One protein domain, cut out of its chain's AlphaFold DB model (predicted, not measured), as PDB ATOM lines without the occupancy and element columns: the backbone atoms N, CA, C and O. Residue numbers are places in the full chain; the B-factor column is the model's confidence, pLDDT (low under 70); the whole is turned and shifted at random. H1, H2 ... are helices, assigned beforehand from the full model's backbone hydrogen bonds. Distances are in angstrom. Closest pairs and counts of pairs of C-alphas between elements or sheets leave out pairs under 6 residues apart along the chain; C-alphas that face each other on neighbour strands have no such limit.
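This is residues 4 to 96 of the 96 residues of an uncharacterized protein of Paenibacillus prosopidis (UniProt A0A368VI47). Three long helices, H1, H2 and H3, stand side by side in an up-and-down bundle, a rod in which each helix runs against the one before it and the three centres make a triangle. H1 comes closest to the other two at residues 23 and 26, and its beginning splays away from them. The printed part has 93 residues, with three named helices in the order H1, H2, H3 and no named strand; the class is all helix. It is only just compact, close to loose, with a radius of gyration of the C-alphas of 14.7 A, and spans 46 by 20 by 17 A.

H1, residues 4 to 33, and H2, residues 36 to 61, form a helical hairpin and touch, the closest C-alphas being those of Ala 26 and Ser 43, 5.3 A apart. They run opposite ways at a shallow tilt of 18 degrees. H2 and H3, residues 65 to 95, form a second helical hairpin and touch, with the C-alphas of Leu 59 and Gln 68 closest at 5.5 A. Their shallow tilt is 17 degrees, opposite ways. H1 and H3 touch and run the same way at a shallow tilt of 26 degrees; their closest C-alphas, those of Ile 23 and Asn 86, are 5.9 A apart. In H1, H2 and H3 every O i to N i+4 pair is within hydrogen-bond range.

H1 begins at C-alpha 4, (28.208, -25.391, 7.281), and is 43.4 A long from first to last C-alpha. H2 begins at C-alpha 36, (20.437, -53.119, 36.698), and measures 36.6 A. H3 measures 45.5 A and ends at C-alpha 95, (19.732, -46.264, 45.303).

The two C-alphas farthest apart, those of Lys 63 and Lys 96, are 47.8 A apart. The printed part has no cut, and both links, H1 to H2 and H2 to H3, are tight. Mean pLDDT of the printed part is 88.1; residue 96, the chain's last, is under 70.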
ATOM      1  N   VAL A   4      27.437 -24.860   6.147       71.06
ATOM      2  CA  VAL A   4      28.208 -25.391   7.281       71.06
ATOM      3  C   VAL A   4      27.435 -25.340   8.610       71.06
ATOM      4  O   VAL A   4      27.515 -26.277   9.401       71.06
ATOM      5  N   ASP A   5      26.641 -24.290   8.850       77.56
ATOM      6  CA  ASP A   5      25.854 -24.155  10.087       77.56
ATOM      7  C   ASP A   5      24.748 -25.218  10.155       77.56
ATOM      8  O   ASP A   5      24.427 -25.738  11.223       77.56
ATOM      9  N   LEU A   6      24.167 -25.549   8.999       81.12
ATOM     10  CA  LEU A   6      23.062 -26.496   8.884       81.12
ATOM     11  C   LEU A   6      23.554 -27.945   9.007       81.12
ATOM     12  O   LEU A   6      22.906 -28.761   9.660       81.12
ATOM     13  N   GLU A   7      24.728 -28.248   8.453       79.88
ATOM     14  CA  GLU A   7      25.393 -29.546   8.613       79.88
ATOM     15  C   GLU A   7      25.791 -29.803  10.070       79.88
ATOM     16  O   GLU A   7      25.520 -30.880  10.604       79.88
ATOM     17  N   ALA A   8      26.359 -28.798  10.744       82.62
ATOM     18  CA  ALA A   8      26.680 -28.888  12.164       82.62
ATOM     19  C   ALA A   8      25.413 -29.077  13.015       82.62
ATOM     20  O   ALA A   8      25.380 -29.939  13.895       82.62
ATOM     21  N   LEU A   9      24.346 -28.322  12.732       87.56
ATOM     22  CA  LEU A   9      23.069 -28.455  13.434       87.56
ATOM     23  C   LEU A   9      22.478 -29.865  13.281       87.56
ATOM     24  O   LEU A   9      22.035 -30.449  14.268       87.56
ATOM     25  N   LEU A  10      22.498 -30.430  12.070       87.25
ATOM     26  CA  LEU A  10      22.041 -31.799  11.821       87.25
ATOM     27  C   LEU A  10      22.900 -32.823  12.564       87.25
ATOM     28  O   LEU A  10      22.353 -33.713  13.211       87.25
ATOM     29  N   TYR A  11      24.225 -32.672  12.524       88.25
ATOM     30  CA  TYR A  11      25.157 -33.554  13.223       88.25
ATOM     31  C   TYR A  11      24.879 -33.599  14.732       88.25
ATOM     32  O   TYR A  11      24.613 -34.659  15.304       88.25
ATOM     33  N   PHE A  12      24.873 -32.431  15.381       88.62
ATOM     34  CA  PHE A  12      24.620 -32.336  16.819       88.62
ATOM     35  C   PHE A  12      23.177 -32.697  17.178       88.62
ATOM     36  O   PHE A  12      22.942 -33.271  18.242       88.62
ATOM     37  N   GLY A  13      22.218 -32.423  16.291       91.06
ATOM     38  CA  GLY A  13      20.822 -32.821  16.446       91.06
ATOM     39  C   GLY A  13      20.656 -34.339  16.493       91.06
ATOM     40  O   GLY A  13      20.068 -34.862  17.439       91.06
ATOM     41  N   VAL A  14      21.229 -35.061  15.525       91.50
ATOM     42  CA  VAL A  14      21.206 -36.534  15.494       91.50
ATOM     43  C   VAL A  14      21.901 -37.107  16.728       91.50
ATOM     44  O   VAL A  14      21.346 -37.988  17.390       91.50
ATOM     45  N   MET A  15      23.068 -36.568  17.096       91.56
ATOM     46  CA  MET A  15      23.791 -36.994  18.295       91.56
ATOM     47  C   MET A  15      22.972 -36.780  19.576       91.56
ATOM     48  O   MET A  15      22.901 -37.676  20.417       91.56
ATOM     49  N   GLY A  16      22.328 -35.620  19.726       90.50
ATOM     50  CA  GLY A  16      21.496 -35.294  20.884       90.50
ATOM     51  C   GLY A  16      20.247 -36.173  20.986       90.50
ATOM     52  O   GLY A  16      19.917 -36.653  22.071       90.50
ATOM     53  N   ILE A  17      19.583 -36.449  19.860       93.50
ATOM     54  CA  ILE A  17      18.421 -37.347  19.816       93.50
ATOM     55  C   ILE A  17      18.838 -38.769  20.197       93.50
ATOM     56  O   ILE A  17      18.212 -39.373  21.070       93.50
ATOM     57  N   ALA A  18      19.919 -39.289  19.605       92.56
ATOM     58  CA  ALA A  18      20.464 -40.594  19.968       92.56
ATOM     59  C   ALA A  18      20.812 -40.645  21.462       92.56
ATOM     60  O   ALA A  18      20.481 -41.616  22.144       92.56
ATOM     61  N   PHE A  19      21.403 -39.572  21.992       92.19
ATOM     62  CA  PHE A  19      21.757 -39.471  23.400       92.19
ATOM     63  C   PHE A  19      20.542 -39.631  24.322       92.19
ATOM     64  O   PHE A  19      20.520 -40.513  25.185       92.19
ATOM     65  N   LEU A  20      19.505 -38.822  24.096       94.00
ATOM     66  CA  LEU A  20      18.282 -38.836  24.896       94.00
ATOM     67  C   LEU A  20      17.516 -40.158  24.775       94.00
ATOM     68  O   LEU A  20      17.019 -40.665  25.782       94.00
ATOM     69  N   LEU A  21      17.440 -40.739  23.575       93.12
ATOM     70  CA  LEU A  21      16.731 -41.999  23.345       93.12
ATOM     71  C   LEU A  21      17.325 -43.150  24.155       93.12
ATOM     72  O   LEU A  21      16.575 -43.904  24.779       93.12
ATOM     73  N   VAL A  22      18.655 -43.273  24.190       92.12
ATOM     74  CA  VAL A  22      19.316 -44.335  24.961       92.12
ATOM     75  C   VAL A  22      19.029 -44.179  26.457       92.12
ATOM     76  O   VAL A  22      18.668 -45.160  27.110       92.12
ATOM     77  N   ILE A  23      19.118 -42.956  26.990       90.94
ATOM     78  CA  ILE A  23      18.867 -42.682  28.414       90.94
ATOM     79  C   ILE A  23      17.421 -42.984  28.791       90.94
ATOM     80  O   ILE A  23      17.161 -43.698  29.765       90.94
ATOM     81  N   LEU A  24      16.462 -42.474  28.015       92.31
ATOM     82  CA  LEU A  24      15.043 -42.729  28.254       92.31
ATOM     83  C   LEU A  24      14.745 -44.229  28.208       92.31
ATOM     84  O   LEU A  24      14.057 -44.750  29.089       92.31
ATOM     85  N   PHE A  25      15.309 -44.939  27.232       91.38
ATOM     86  CA  PHE A  25      15.150 -46.381  27.117       91.38
ATOM     87  C   PHE A  25      15.722 -47.127  28.329       91.38
ATOM     88  O   PHE A  25      15.049 -48.008  28.872       91.38
ATOM     89  N   ALA A  26      16.914 -46.749  28.803       88.50
ATOM     90  CA  ALA A  26      17.529 -47.329  29.994       88.50
ATOM     91  C   ALA A  26      16.632 -47.158  31.232       88.50
ATOM     92  O   ALA A  26      16.369 -48.130  31.944       88.50
ATOM     93  N   VAL A  27      16.093 -45.952  31.451       88.19
ATOM     94  CA  VAL A  27      15.200 -45.646  32.581       88.19
ATOM     95  C   VAL A  27      13.884 -46.424  32.492       88.19
ATOM     96  O   VAL A  27      13.455 -47.022  33.480       88.19
ATOM     97  N   ILE A  28      13.239 -46.449  31.321       89.19
ATOM     98  CA  ILE A  28      11.970 -47.164  31.115       89.19
ATOM     99  C   ILE A  28      12.159 -48.668  31.345       89.19
ATOM    100  O   ILE A  28      11.351 -49.301  32.030       89.19
ATOM    101  N   ARG A  29      13.239 -49.252  30.811       86.19
ATOM    102  CA  ARG A  29      13.545 -50.677  31.001       86.19
ATOM    103  C   ARG A  29      13.883 -51.000  32.446       86.19
ATOM    104  O   ARG A  29      13.376 -51.997  32.954       86.19
ATOM    105  N   PHE A  30      14.642 -50.147  33.128       87.38
ATOM    106  CA  PHE A  30      14.953 -50.350  34.539       87.38
ATOM    107  C   PHE A  30      13.696 -50.365  35.404       87.38
ATOM    108  O   PHE A  30      13.522 -51.289  36.195       87.38
ATOM    109  N   LYS A  31      12.762 -49.432  35.179       84.81
ATOM    110  CA  LYS A  31      11.468 -49.417  35.877       84.81
ATOM    111  C   LYS A  31      10.634 -50.680  35.638       84.81
ATOM    112  O   LYS A  31       9.897 -51.086  36.526       84.81
ATOM    113  N   LYS A  32      10.738 -51.302  34.457       84.38
ATOM    114  CA  LYS A  32       9.957 -52.500  34.104       84.38
ATOM    115  C   LYS A  32      10.599 -53.808  34.573       84.38
ATOM    116  O   LYS A  32       9.892 -54.725  34.965       84.38
ATOM    117  N   THR A  33      11.920 -53.923  34.478       80.31
ATOM    118  CA  THR A  33      12.645 -55.180  34.730       80.31
ATOM    119  C   THR A  33      13.270 -55.228  36.129       80.31
ATOM    120  O   THR A  33      13.617 -56.306  36.596       80.31
ATOM    121  N   ASN A  34      13.444 -54.077  36.792       77.56
ATOM    122  CA  ASN A  34      14.118 -53.910  38.090       77.56
ATOM    123  C   ASN A  34      15.529 -54.544  38.162       77.56
ATOM    124  O   ASN A  34      16.087 -54.793  39.227       77.56
ATOM    125  N   SER A  35      16.125 -54.823  37.000       83.31
ATOM    126  CA  SER A  35      17.433 -55.458  36.874       83.31
ATOM    127  C   SER A  35      18.418 -54.470  36.273       83.31
ATOM    128  O   SER A  35      18.328 -54.105  35.096       83.31
ATOM    129  N   PHE A  36      19.385 -54.056  37.092       82.62
ATOM    130  CA  PHE A  36      20.437 -53.119  36.698       82.62
ATOM    131  C   PHE A  36      21.251 -53.654  35.516       82.62
ATOM    132  O   PHE A  36      21.397 -52.972  34.505       82.62
ATOM    133  N   ARG A  37      21.730 -54.903  35.612       85.50
ATOM    134  CA  ARG A  37      22.603 -55.511  34.595       85.50
ATOM    135  C   ARG A  37      21.902 -55.647  33.245       85.50
ATOM    136  O   ARG A  37      22.479 -55.278  32.230       85.50
ATOM    137  N   GLN A  38      20.662 -56.139  33.228       86.75
ATOM    138  CA  GLN A  38      19.921 -56.305  31.975       86.75
ATOM    139  C   GLN A  38      19.579 -54.958  31.330       86.75
ATOM    140  O   GLN A  38      19.733 -54.810  30.123       86.75
ATOM    141  N   SER A  39      19.160 -53.966  32.121       87.69
ATOM    142  CA  SER A  39      18.835 -52.630  31.598       87.69
ATOM    143  C   SER A  39      20.068 -51.945  31.014       87.69
ATOM    144  O   SER A  39      19.995 -51.359  29.937       87.69
ATOM    145  N   LEU A  40      21.214 -52.099  31.680       88.00
ATOM    146  CA  LEU A  40      22.490 -51.565  31.230       88.00
ATOM    147  C   LEU A  40      22.965 -52.229  29.931       88.00
ATOM    148  O   LEU A  40      23.248 -51.522  28.969       88.00
ATOM    149  N   LEU A  41      22.969 -53.564  29.852       90.00
ATOM    150  CA  LEU A  41      23.353 -54.282  28.628       90.00
ATOM    151  C   LEU A  41      22.460 -53.914  27.438       90.00
ATOM    152  O   LEU A  41      22.964 -53.661  26.346       90.00
ATOM    153  N   LEU A  42      21.144 -53.823  27.653       89.25
ATOM    154  CA  LEU A  42      20.206 -53.418  26.607       89.25
ATOM    155  C   LEU A  42      20.414 -51.958  26.180       89.25
ATOM    156  O   LEU A  42      20.336 -51.663  24.990       89.25
ATOM    157  N   SER A  43      20.713 -51.055  27.118       89.94
ATOM    158  CA  SER A  43      21.022 -49.656  26.793       89.94
ATOM    159  C   SER A  43      22.333 -49.511  26.014       89.94
ATOM    160  O   SER A  43      22.378 -48.752  25.054       89.94
ATOM    161  N   ILE A  44      23.366 -50.294  26.345       90.88
ATOM    162  CA  ILE A  44      24.627 -50.322  25.592       90.88
ATOM    163  C   ILE A  44      24.387 -50.870  24.184       90.88
ATOM    164  O   ILE A  44      24.865 -50.282  23.220       90.88
ATOM    165  N   GLY A  45      23.603 -51.944  24.043       92.06
ATOM    166  CA  GLY A  45      23.231 -52.476  22.731       92.06
ATOM    167  C   GLY A  45      22.499 -51.443  21.868       92.06
ATOM    168  O   GLY A  45      22.834 -51.260  20.699       92.06
ATOM    169  N   LEU A  46      21.553 -50.706  22.458       92.38
ATOM    170  CA  LEU A  46      20.853 -49.624  21.767       92.38
ATOM    171  C   LEU A  46      21.788 -48.455  21.418       92.38
ATOM    172  O   LEU A  46      21.677 -47.893  20.333       92.38
ATOM    173  N   ALA A  47      22.727 -48.111  22.299       92.19
ATOM    174  CA  ALA A  47      23.730 -47.087  22.033       92.19
ATOM    175  C   ALA A  47      24.642 -47.485  20.865       92.19
ATOM    176  O   ALA A  47      24.860 -46.678  19.971       92.19
ATOM    177  N   ILE A  48      25.110 -48.736  20.810       93.19
ATOM    178  CA  ILE A  48      25.908 -49.239  19.683       93.19
ATOM    179  C   ILE A  48      25.115 -49.123  18.378       93.19
ATOM    180  O   ILE A  48      25.649 -48.649  17.380       93.19
ATOM    181  N   LEU A  49      23.833 -49.500  18.386       93.69
ATOM    182  CA  LEU A  49      22.978 -49.392  17.205       93.69
ATOM    183  C   LEU A  49      22.786 -47.936  16.766       93.69
ATOM    184  O   LEU A  49      22.980 -47.625  15.593       93.69
ATOM    185  N   LEU A  50      22.439 -47.032  17.683       93.19
ATOM    186  CA  LEU A  50      22.139 -45.638  17.347       93.19
ATOM    187  C   LEU A  50      23.391 -44.847  16.960       93.19
ATOM    188  O   LEU A  50      23.396 -44.186  15.928       93.19
ATOM    189  N   TYR A  51      24.473 -44.944  17.735       92.00
ATOM    190  CA  TYR A  51      25.725 -44.260  17.402       92.00
ATOM    191  C   TYR A  51      26.422 -44.906  16.205       92.00
ATOM    192  O   TYR A  51      26.997 -44.195  15.390       92.00
ATOM    193  N   GLY A  52      26.333 -46.229  16.048       91.25
ATOM    194  CA  GLY A  52      26.864 -46.933  14.882       91.25
ATOM    195  C   GLY A  52      26.158 -46.523  13.591       91.25
ATOM    196  O   GLY A  52      26.817 -46.167  12.617       91.25
ATOM    197  N   THR A  53      24.823 -46.492  13.590       92.94
ATOM    198  CA  THR A  53      24.045 -46.031  12.426       92.94
ATOM    199  C   THR A  53      24.233 -44.540  12.154       92.94
ATOM    200  O   THR A  53      24.413 -44.170  10.998       92.94
ATOM    201  N   ALA A  54      24.286 -43.691  13.187       90.88
ATOM    202  CA  ALA A  54      24.590 -42.266  13.037       90.88
ATOM    203  C   ALA A  54      26.001 -42.030  12.468       90.88
ATOM    204  O   ALA A  54      26.192 -41.172  11.607       90.88
ATOM    205  N   CYS A  55      26.976 -42.830  12.897       90.69
ATOM    206  CA  CYS A  55      28.333 -42.785  12.375       90.69
ATOM    207  C   CYS A  55      28.382 -43.214  10.902       90.69
ATOM    208  O   CYS A  55      28.968 -42.508  10.088       90.69
ATOM    209  N   LEU A  56      27.741 -44.332  10.538       91.12
ATOM    210  CA  LEU A  56      27.662 -44.788   9.143       91.12
ATOM    211  C   LEU A  56      26.954 -43.764   8.249       91.12
ATOM    212  O   LEU A  56      27.414 -43.496   7.141       91.12
ATOM    213  N   TRP A  57      25.875 -43.158   8.746       92.31
ATOM    214  CA  TRP A  57      25.166 -42.089   8.053       92.31
ATOM    215  C   TRP A  57      26.074 -40.879   7.810       92.31
ATOM    216  O   TRP A  57      26.135 -40.369   6.693       92.31
ATOM    217  N   TRP A  58      26.845 -40.459   8.817       89.62
ATOM    218  CA  TRP A  58      27.763 -39.331   8.674       89.62
ATOM    219  C   TRP A  58      28.885 -39.589   7.670       89.62
ATOM    220  O   TRP A  58      29.227 -38.695   6.903       89.62
ATOM    221  N   LEU A  59      29.420 -40.812   7.616       88.00
ATOM    222  CA  LEU A  59      30.426 -41.180   6.615       88.00
ATOM    223  C   LEU A  59      29.903 -41.075   5.182       88.00
ATOM    224  O   LEU A  59      30.660 -40.724   4.285       88.00
ATOM    225  N   GLN A  60      28.623 -41.383   4.966       87.38
ATOM    226  CA  GLN A  60      27.990 -41.239   3.655       87.38
ATOM    227  C   GLN A  60      27.652 -39.780   3.329       87.38
ATOM    228  O   GLN A  60      27.648 -39.396   2.161       87.38
ATOM    229  N   PHE A  61      27.348 -38.977   4.349       85.50
ATOM    230  CA  PHE A  61      26.940 -37.586   4.190       85.50
ATOM    231  C   PHE A  61      28.134 -36.639   3.975       85.50
ATOM    232  O   PHE A  61      28.106 -35.792   3.081       85.50
ATOM    233  N   ALA A  62      29.199 -36.793   4.764       83.50
ATOM    234  CA  ALA A  62      30.395 -35.967   4.669       83.50
ATOM    235  C   ALA A  62      31.254 -36.382   3.463       83.50
ATOM    236  O   ALA A  62      31.666 -37.536   3.348       83.50
ATOM    237  N   LYS A  63      31.560 -35.427   2.575       80.12
ATOM    238  CA  LYS A  63      32.410 -35.656   1.388       80.12
ATOM    239  C   LYS A  63      33.904 -35.470   1.662       80.12
ATOM    240  O   LYS A  63      34.727 -36.044   0.954       80.12
ATOM    241  N   ASP A  64      34.246 -34.706   2.697       85.38
ATOM    242  CA  ASP A  64      35.629 -34.416   3.070       85.38
ATOM    243  C   ASP A  64      36.160 -35.432   4.086       85.38
ATOM    244  O   ASP A  64      35.570 -35.629   5.153       85.38
ATOM    245  N   GLY A  65      37.327 -36.018   3.802       83.81
ATOM    246  CA  GLY A  65      37.949 -37.025   4.672       83.81
ATOM    247  C   GLY A  65      38.234 -36.524   6.096       83.81
ATOM    248  O   GLY A  65      38.079 -37.273   7.057       83.81
ATOM    249  N   LEU A  66      38.565 -35.238   6.267       84.12
ATOM    250  CA  LEU A  66      38.731 -34.642   7.600       84.12
ATOM    251  C   LEU A  66      37.407 -34.594   8.379       84.12
ATOM    252  O   LEU A  66      37.377 -34.956   9.552       84.12
ATOM    253  N   SER A  67      36.306 -34.201   7.731       83.00
ATOM    254  CA  SER A  67      34.976 -34.136   8.358       83.00
ATOM    255  C   SER A  67      34.467 -35.524   8.771       83.00
ATOM    256  O   SER A  67      33.857 -35.687   9.832       83.00
ATOM    257  N   GLN A  68      34.791 -36.554   7.986       86.12
ATOM    258  CA  GLN A  68      34.502 -37.949   8.322       86.12
ATOM    259  C   GLN A  68      35.232 -38.402   9.594       86.12
ATOM    260  O   GLN A  68      34.596 -38.944  10.500       86.12
ATOM    261  N   ILE A  69      36.543 -38.139   9.696       88.69
ATOM    262  CA  ILE A  69      37.356 -38.518  10.864       88.69
ATOM    263  C   ILE A  69      36.869 -37.790  12.119       88.69
ATOM    264  O   ILE A  69      36.629 -38.427  13.148       88.69
ATOM    265  N   PHE A  70      36.669 -36.471  12.040       87.44
ATOM    266  CA  PHE A  70      36.167 -35.704  13.181       87.44
ATOM    267  C   PHE A  70      34.778 -36.179  13.609       87.44
ATOM    268  O   PHE A  70      34.545 -36.387  14.800       87.44
ATOM    269  N   GLY A  71      33.873 -36.431  12.661       86.50
ATOM    270  CA  GLY A  71      32.543 -36.944  12.977       86.50
ATOM    271  C   GLY A  71      32.562 -38.329  13.623       86.50
ATOM    272  O   GLY A  71      31.811 -38.563  14.568       86.50
ATOM    273  N   MET A  72      33.447 -39.229  13.184       89.06
ATOM    274  CA  MET A  72      33.680 -40.512  13.859       89.06
ATOM    275  C   MET A  72      34.148 -40.319  15.302       89.06
ATOM    276  O   MET A  72      33.600 -40.939  16.214       89.06
ATOM    277  N   MET A  73      35.145 -39.456  15.519       91.50
ATOM    278  CA  MET A  73      35.694 -39.203  16.852       91.50
ATOM    279  C   MET A  73      34.628 -38.657  17.800       91.50
ATOM    280  O   MET A  73      34.471 -39.172  18.907       91.50
ATOM    281  N   TYR A  74      33.857 -37.660  17.366       90.81
ATOM    282  CA  TYR A  74      32.804 -37.062  18.184       90.81
ATOM    283  C   TYR A  74      31.670 -38.049  18.492       90.81
ATOM    284  O   TYR A  74      31.243 -38.119  19.645       90.81
ATOM    285  N   TYR A  75      31.238 -38.878  17.535       91.25
ATOM    286  CA  TYR A  75      30.255 -39.929  17.817       91.25
ATOM    287  C   TYR A  75      30.805 -40.994  18.767       91.25
ATOM    288  O   TYR A  75      30.083 -41.435  19.659       91.25
ATOM    289  N   GLY A  76      32.079 -41.372  18.632       91.06
ATOM    290  CA  GLY A  76      32.740 -42.302  19.547       91.06
ATOM    291  C   GLY A  76      32.820 -41.758  20.976       91.06
ATOM    292  O   GLY A  76      32.461 -42.453  21.927       91.06
ATOM    293  N   ILE A  77      33.211 -40.491  21.136       92.44
ATOM    294  CA  ILE A  77      33.222 -39.810  22.438       92.44
ATOM    295  C   ILE A  77      31.797 -39.731  22.997       92.44
ATOM    296  O   ILE A  77      31.570 -40.096  24.149       92.44
ATOM    297  N   GLY A  78      30.827 -39.317  22.180       92.19
ATOM    298  CA  GLY A  78      29.420 -39.238  22.565       92.19
ATOM    299  C   GLY A  78      28.860 -40.582  23.036       92.19
ATOM    300  O   GLY A  78      28.156 -40.627  24.042       92.19
ATOM    301  N   PHE A  79      29.224 -41.679  22.368       93.44
ATOM    302  CA  PHE A  79      28.869 -43.038  22.768       93.44
ATOM    303  C   PHE A  79      29.428 -43.384  24.155       93.44
ATOM    304  O   PHE A  79      28.671 -43.792  25.038       93.44
ATOM    305  N   ILE A  80      30.729 -43.169  24.377       93.81
ATOM    306  CA  ILE A  80      31.386 -43.459  25.661       93.81
ATOM    307  C   ILE A  80      30.748 -42.636  26.787       93.81
ATOM    308  O   ILE A  80      30.389 -43.183  27.833       93.81
ATOM    309  N   VAL A  81      30.555 -41.333  26.564       94.44
ATOM    310  CA  VAL A  81      29.904 -40.435  27.525       94.44
ATOM    311  C   VAL A  81      28.488 -40.915  27.840       94.44
ATOM    312  O   VAL A  81      28.111 -40.981  29.008       94.44
ATOM    313  N   ASN A  82      27.713 -41.319  26.833       93.50
ATOM    314  CA  ASN A  82      26.363 -41.843  27.033       93.50
ATOM    315  C   ASN A  82      26.362 -43.131  27.870       93.50
ATOM    316  O   ASN A  82      25.555 -43.275  28.787       93.50
ATOM    317  N   CYS A  83      27.306 -44.047  27.641       92.06
ATOM    318  CA  CYS A  83      27.456 -45.234  28.482       92.06
ATOM    319  C   CYS A  83      27.707 -44.873  29.956       92.06
ATOM    320  O   CYS A  83      27.037 -45.420  30.835       92.06
ATOM    321  N   PHE A  84      28.607 -43.924  30.237       93.69
ATOM    322  CA  PHE A  84      28.851 -43.450  31.604       93.69
ATOM    323  C   PHE A  84      27.619 -42.788  32.223       93.69
ATOM    324  O   PHE A  84      27.283 -43.064  33.377       93.69
ATOM    325  N   VAL A  85      26.910 -41.961  31.456       92.88
ATOM    326  CA  VAL A  85      25.680 -41.312  31.919       92.88
ATOM    327  C   VAL A  85      24.600 -42.349  32.225       92.88
ATOM    328  O   VAL A  85      23.988 -42.274  33.286       92.88
ATOM    329  N   ASN A  86      24.416 -43.376  31.390       90.88
ATOM    330  CA  ASN A  86      23.471 -44.462  31.670       90.88
ATOM    331  C   ASN A  86      23.824 -45.233  32.938       90.88
ATOM    332  O   ASN A  86      22.932 -45.523  33.733       90.88
ATOM    333  N   ILE A  87      25.107 -45.537  33.160       90.50
ATOM    334  CA  ILE A  87      25.562 -46.156  34.413       90.50
ATOM    335  C   ILE A  87      25.157 -45.281  35.602       90.50
ATOM    336  O   ILE A  87      24.547 -45.784  36.546       90.50
ATOM    337  N   GLY A  88      25.452 -43.979  35.541       89.94
ATOM    338  CA  GLY A  88      25.129 -43.023  36.600       89.94
ATOM    339  C   GLY A  88      23.626 -42.907  36.864       89.94
ATOM    340  O   GLY A  88      23.190 -43.003  38.011       89.94
ATOM    341  N   VAL A  89      22.821 -42.777  35.806       89.38
ATOM    342  CA  VAL A  89      21.356 -42.686  35.891       89.38
ATOM    343  C   VAL A  89      20.772 -43.960  36.501       89.38
ATOM    344  O   VAL A  89      20.011 -43.890  37.465       89.38
ATOM    345  N   LEU A  90      21.156 -45.136  35.999       88.31
ATOM    346  CA  LEU A  90      20.677 -46.411  36.530       88.31
ATOM    347  C   LEU A  90      21.119 -46.634  37.983       88.31
ATOM    348  O   LEU A  90      20.357 -47.181  38.780       88.31
ATOM    349  N   TYR A  91      22.326 -46.198  38.351       88.69
ATOM    350  CA  TYR A  91      22.817 -46.290  39.724       88.69
ATOM    351  C   TYR A  91      22.007 -45.398  40.674       88.69
ATOM    352  O   TYR A  91      21.627 -45.843  41.758       88.69
ATOM    353  N   PHE A  92      21.675 -44.175  40.249       87.88
ATOM    354  CA  PHE A  92      20.809 -43.273  41.006       87.88
ATOM    355  C   PHE A  92      19.415 -43.874  41.230       87.88
ATOM    356  O   PHE A  92      18.910 -43.846  42.350       87.88
ATOM    357  N   PHE A  93      18.825 -44.486  40.200       82.50
ATOM    358  CA  PHE A  93      17.532 -45.168  40.322       82.50
ATOM    359  C   PHE A  93      17.575 -46.432  41.183       82.50
ATOM    360  O   PHE A  93      16.566 -46.765  41.783       82.50
ATOM    361  N   LYS A  94      18.711 -47.135  41.261       80.50
ATOM    362  CA  LYS A  94      18.865 -48.302  42.144       80.50
ATOM    363  C   LYS A  94      18.957 -47.913  43.624       80.50
ATOM    364  O   LYS A  94      18.594 -48.706  44.485       80.50
ATOM    365  N   LYS A  95      19.531 -46.743  43.925       75.19
ATOM    366  CA  LYS A  95      19.732 -46.264  45.303       75.19
ATOM    367  C   LYS A  95      18.461 -45.653  45.909       75.19
ATOM    368  O   LYS A  95      18.396 -45.510  47.127       75.19
ATOM    369  N   LYS A  96      17.513 -45.252  45.063       57.56
ATOM    370  CA  LYS A  96      16.234 -44.652  45.441       57.56
ATOM    371  C   LYS A  96      15.174 -45.726  45.646       57.56
ATOM    372  O   LYS A  96      14.356 -45.534  46.567       57.56
TER     373      LYS A  96